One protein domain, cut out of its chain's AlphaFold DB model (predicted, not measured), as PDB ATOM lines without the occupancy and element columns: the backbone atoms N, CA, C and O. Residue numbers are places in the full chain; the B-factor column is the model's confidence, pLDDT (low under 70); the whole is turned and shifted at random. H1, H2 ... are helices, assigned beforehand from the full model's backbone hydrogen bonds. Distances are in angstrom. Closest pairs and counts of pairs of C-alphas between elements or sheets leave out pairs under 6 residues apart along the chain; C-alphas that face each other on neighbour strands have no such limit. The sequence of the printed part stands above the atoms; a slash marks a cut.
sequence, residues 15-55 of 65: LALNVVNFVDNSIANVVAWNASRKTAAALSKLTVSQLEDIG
ATOM      1  N   LEU A  15     215.886 199.867 258.492       94.00
ATOM      2  CA  LEU A  15     216.722 201.059 258.629       94.00
ATOM      3  C   LEU A  15     215.959 202.327 258.227       94.00
ATOM      4  O   LEU A  15     215.950 203.292 258.988       94.00
ATOM      5  N   ALA A  16     215.290 202.316 257.071       94.19
ATOM      6  CA  ALA A  16     214.496 203.450 256.608       94.19
ATOM      7  C   ALA A  16     213.371 203.797 257.597       94.19
ATOM      8  O   ALA A  16     213.218 204.962 257.958       94.19
ATOM      9  N   LEU A  17     212.643 202.791 258.093       94.94
ATOM     10  CA  LEU A  17     211.593 202.983 259.094       94.94
ATOM     11  C   LEU A  17     212.141 203.616 260.378       94.94
ATOM     12  O   LEU A  17     211.559 204.564 260.896       94.94
ATOM     13  N   ASN A  18     213.276 203.130 260.878       95.06
ATOM     14  CA  ASN A  18     213.885 203.669 262.091       95.06
ATOM     15  C   ASN A  18     214.360 205.114 261.915       95.06
ATOM     16  O   ASN A  18     214.211 205.908 262.839       95.06
ATOM     17  N   VAL A  19     214.896 205.468 260.742       97.12
ATOM     18  CA  VAL A  19     215.304 206.849 260.440       97.12
ATOM     19  C   VAL A  19     214.094 207.777 260.402       97.12
ATOM     20  O   VAL A  19     214.124 208.825 261.043       97.12
ATOM     21  N   VAL A  20     213.024 207.385 259.706       97.19
ATOM     22  CA  VAL A  20     211.782 208.173 259.651       97.19
ATOM     23  C   VAL A  20     211.208 208.349 261.052       97.19
ATOM     24  O   VAL A  20     211.018 209.478 261.496       97.19
ATOM     25  N   ASN A  21     211.066 207.253 261.800       96.75
ATOM     26  CA  ASN A  21     210.586 207.299 263.176       96.75
ATOM     27  C   ASN A  21     211.462 208.199 264.055       96.75
ATOM     28  O   ASN A  21     210.943 208.949 264.877       96.75
ATOM     29  N   PHE A  22     212.787 208.144 263.917       97.19
ATOM     30  CA  PHE A  22     213.690 208.994 264.691       97.19
ATOM     31  C   PHE A  22     213.468 210.482 264.394       97.19
ATOM     32  O   PHE A  22     213.398 211.289 265.325       97.19
ATOM     33  N   VAL A  23     213.331 210.843 263.117       97.88
ATOM     34  CA  VAL A  23     213.083 212.227 262.697       97.88
ATOM     35  C   VAL A  23     211.720 212.705 263.193       97.88
ATOM     36  O   VAL A  23     211.650 213.755 263.831       97.88
ATOM     37  N   ASP A  24     210.668 211.913 262.988       97.12
ATOM     38  CA  ASP A  24     209.309 212.254 263.416       97.12
ATOM     39  C   ASP A  24     209.232 212.463 264.931       97.12
ATOM     40  O   ASP A  24     208.727 213.486 265.398       97.12
ATOM     41  N   ASN A  25     209.813 211.547 265.712       96.62
ATOM     42  CA  ASN A  25     209.853 211.675 267.169       96.62
ATOM     43  C   ASN A  25     210.677 212.889 267.615       96.62
ATOM     44  O   ASN A  25     210.290 213.589 268.550       96.62
ATOM     45  N   SER A  26     211.793 213.178 266.943       96.44
ATOM     46  CA  SER A  26     212.620 214.346 267.266       96.44
ATOM     47  C   SER A  26     211.859 215.649 267.035       96.44
ATOM     48  O   SER A  26     211.867 216.529 267.896       96.44
ATOM     49  N   ILE A  27     211.150 215.763 265.909       96.69
ATOM     50  CA  ILE A  27     210.320 216.932 265.601       96.69
ATOM     51  C   ILE A  27     209.184 217.055 266.621       96.69
ATOM     52  O   ILE A  27     208.991 218.134 267.186       96.69
ATOM     53  N   ALA A  28     208.472 215.962 266.906       96.06
ATOM     54  CA  ALA A  28     207.386 215.948 267.882       96.06
ATOM     55  C   ALA A  28     207.858 216.404 269.273       96.06
ATOM     56  O   ALA A  28     207.211 217.247 269.899       96.06
ATOM     57  N   ASN A  29     209.024 215.931 269.718       95.06
ATOM     58  CA  ASN A  29     209.621 216.321 270.995       95.06
ATOM     59  C   ASN A  29     209.975 217.812 271.039       95.06
ATOM     60  O   ASN A  29     209.682 218.485 272.027       95.06
ATOM     61  N   VAL A  30     210.558 218.357 269.966       95.06
ATOM     62  CA  VAL A  30     210.887 219.791 269.885       95.06
ATOM     63  C   VAL A  30     209.620 220.650 269.910       95.06
ATOM     64  O   VAL A  30     209.577 221.672 270.601       95.06
ATOM     65  N   VAL A  31     208.574 220.237 269.191       95.69
ATOM     66  CA  VAL A  31     207.280 220.931 269.197       95.69
ATOM     67  C   VAL A  31     206.654 220.893 270.591       95.69
ATOM     68  O   VAL A  31     206.242 221.942 271.088       95.69
ATOM     69  N   ALA A  32     206.632 219.730 271.244       93.69
ATOM     70  CA  ALA A  32     206.091 219.570 272.593       93.69
ATOM     71  C   ALA A  32     206.857 220.411 273.627       93.69
ATOM     72  O   ALA A  32     206.244 221.107 274.439       93.69
ATOM     73  N   TRP A  33     208.189 220.423 273.548       91.56
ATOM     74  CA  TRP A  33     209.035 221.257 274.400       91.56
ATOM     75  C   TRP A  33     208.733 222.748 274.220       91.56
ATOM     76  O   TRP A  33     208.539 223.477 275.196       91.56
ATOM     77  N   ASN A  34     208.625 223.214 272.974       94.12
ATOM     78  CA  ASN A  34     208.305 224.610 272.686       94.12
ATOM     79  C   ASN A  34     206.891 224.978 273.165       94.12
ATOM     80  O   ASN A  34     206.699 226.028 273.781       94.12
ATOM     81  N   ALA A  35     205.907 224.108 272.929       93.44
ATOM     82  CA  ALA A  35     204.542 224.302 273.404       93.44
ATOM     83  C   ALA A  35     204.501 224.440 274.932       93.44
ATOM     84  O   ALA A  35     203.940 225.411 275.436       93.44
ATOM     85  N   SER A  36     205.181 223.553 275.662       91.69
ATOM     86  CA  SER A  36     205.285 223.640 277.119       91.69
ATOM     87  C   SER A  36     205.924 224.948 277.589       91.69
ATOM     88  O   SER A  36     205.385 225.639 278.456       91.69
ATOM     89  N   ARG A  37     207.038 225.358 276.970       92.50
ATOM     90  CA  ARG A  37     207.721 226.618 277.301       92.50
ATOM     91  C   ARG A  37     206.831 227.834 277.057       92.50
ATOM     92  O   ARG A  37     206.839 228.763 277.864       92.50
ATOM     93  N   LYS A  38     206.054 227.831 275.971       93.50
ATOM     94  CA  LYS A  38     205.072 228.884 275.678       93.50
ATOM     95  C   LYS A  38     203.949 228.907 276.709       93.50
ATOM     96  O   LYS A  38     203.615 229.991 277.179       93.50
ATOM     97  N   THR A  39     203.416 227.749 277.092       92.12
ATOM     98  CA  THR A  39     202.400 227.637 278.148       92.12
ATOM     99  C   THR A  39     202.932 228.169 279.474       92.12
ATOM    100  O   THR A  39     202.317 229.053 280.060       92.12
ATOM    101  N   ALA A  40     204.121 227.735 279.898       89.94
ATOM    102  CA  ALA A  40     204.788 228.233 281.101       89.94
ATOM    103  C   ALA A  40     204.968 229.761 281.080       89.94
ATOM    104  O   ALA A  40     204.646 230.442 282.049       89.94
ATOM    105  N   ALA A  41     205.420 230.318 279.951       90.06
ATOM    106  CA  ALA A  41     205.596 231.762 279.787       90.06
ATOM    107  C   ALA A  41     204.273 232.548 279.728       90.06
ATOM    108  O   ALA A  41     204.250 233.737 280.042       90.06
ATOM    109  N   ALA A  42     203.183 231.928 279.273       91.00
ATOM    110  CA  ALA A  42     201.853 232.527 279.314       91.00
ATOM    111  C   ALA A  42     201.306 232.530 280.747       91.00
ATOM    112  O   ALA A  42     200.839 233.564 281.218       91.00
ATOM    113  N   LEU A  43     201.445 231.409 281.458       89.94
ATOM    114  CA  LEU A  43     201.022 231.265 282.849       89.94
ATOM    115  C   LEU A  43     201.806 232.184 283.791       89.94
ATOM    116  O   LEU A  43     201.221 232.785 284.683       89.94
ATOM    117  N   SER A  44     203.105 232.380 283.552       87.31
ATOM    118  CA  SER A  44     203.937 233.269 284.374       87.31
ATOM    119  C   SER A  44     203.570 234.756 284.265       87.31
ATOM    120  O   SER A  44     204.112 235.566 285.010       87.31
ATOM    121  N   LYS A  45     202.725 235.145 283.299       90.12
ATOM    122  CA  LYS A  45     202.246 236.530 283.134       90.12
ATOM    123  C   LYS A  45     200.958 236.812 283.907       90.12
ATOM    124  O   LYS A  45     200.577 237.974 284.011       90.12
ATOM    125  N   LEU A  46     200.278 235.775 284.389       90.00
ATOM    126  CA  LEU A  46     199.050 235.901 285.168       90.00
ATOM    127  C   LEU A  46     199.374 236.279 286.618       90.00
ATOM    128  O   LEU A  46     200.441 235.944 287.139       90.00
ATOM    129  N   THR A  47     198.453 236.979 287.280       88.56
ATOM    130  CA  THR A  47     198.567 237.248 288.720       88.56
ATOM    131  C   THR A  47     198.272 235.988 289.533       88.56
ATOM    132  O   THR A  47     197.628 235.058 289.052       88.56
ATOM    133  N   VAL A  48     198.697 235.969 290.800       87.12
ATOM    134  CA  VAL A  48     198.442 234.838 291.712       87.12
ATOM    135  C   VAL A  48     196.947 234.522 291.815       87.12
ATOM    136  O   VAL A  48     196.578 233.359 291.731       87.12
ATOM    137  N   SER A  49     196.090 235.544 291.899       88.31
ATOM    138  CA  SER A  49     194.633 235.364 291.928       88.31
ATOM    139  C   SER A  49     194.085 234.740 290.640       88.31
ATOM    140  O   SER A  49     193.224 233.878 290.692       88.31
ATOM    141  N   GLN A  50     194.608 235.133 289.472       90.94
ATOM    142  CA  GLN A  50     194.186 234.568 288.186       90.94
ATOM    143  C   GLN A  50     194.662 233.124 287.999       90.94
ATOM    144  O   GLN A  50     193.989 232.340 287.338       90.94
ATOM    145  N   LEU A  51     195.828 232.782 288.552       90.81
ATOM    146  CA  LEU A  51     196.323 231.407 288.617       90.81
ATOM    147  C   LEU A  51     195.449 230.558 289.553       90.81
ATOM    148  O   LEU A  51     195.075 229.448 289.186       90.81
ATOM    149  N   GLU A  52     195.057 231.101 290.706       90.12
ATOM    150  CA  GLU A  52     194.169 230.434 291.663       90.12
ATOM    151  C   GLU A  52     192.767 230.183 291.081       90.12
ATOM    152  O   GLU A  52     192.231 229.089 291.249       90.12
ATOM    153  N   ASP A  53     192.226 231.125 290.299       93.38
ATOM    154  CA  ASP A  53     190.937 230.973 289.605       93.38
ATOM    155  C   ASP A  53     190.916 229.783 288.626       93.38
ATOM    156  O   ASP A  53     189.875 229.159 288.416       93.38
ATOM    157  N   ILE A  54     192.064 229.444 288.029       90.75
ATOM    158  CA  ILE A  54     192.222 228.269 287.154       90.75
ATOM    159  C   ILE A  54     192.770 227.042 287.899       90.75
ATOM    160  O   ILE A  54     193.049 226.018 287.274       90.75
ATOM    161  N   GLY A  55     192.910 227.127 289.226       89.62
ATOM    162  CA  GLY A  55     193.357 226.038 290.093       89.62
ATOM    163  C   GLY A  55     194.857 225.740 290.033       89.62
ATOM    164  O   GLY A  55     195.256 224.619 290.341       89.62
TER     165      GLY A  55
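What this domain is: This is residues 15 to 55 of the 65 residues of an uncharacterized protein of Rhodobacterales bacterium 52_120_T64 (UniProt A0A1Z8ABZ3). One long, straight helix, H1, makes nearly the whole length of a thin rod, and after its last residue, Leu 43, the backbone turns aside into a short helix, H2, like a small hook. Residues 15 to 42 of H1 stand free, with no other part packed along them. The printed part has 41 residues with two named helices, H1 then H2, and no named strand; the class is all helix. It is extended, with a radius of gyration of the C-alphas of 16.7 A and spans of 53 by 15 by 6 A.

Where its parts are: H1, residues 15 to 43, runs 41.8 A from C-alpha 15 at (216.722, 201.059, 258.629) to C-alpha 43 at (201.022, 231.265, 282.849). H2, residues 48 to 53, ends with C-alpha 53 at (190.937, 230.973, 289.605).

How they stand to each other: H1 and H2 are close but not clearly touching; their closest C-alphas, those of Leu 43 and Leu 51, are 7.4 A apart. They run opposite ways at a steep tilt of 69.9 degrees, only just short of about perpendicular. In H1 and H2 every O i to N i+4 pair is within hydrogen-bond range.

The domain as a whole: The two C-alphas farthest apart, those of Leu 15 and Ser 49, are 52.7 A apart. The link from H1 to H2 is tight, with 4 residues. The printed part has no cut, and no printed residue is under 70 in pLDDT.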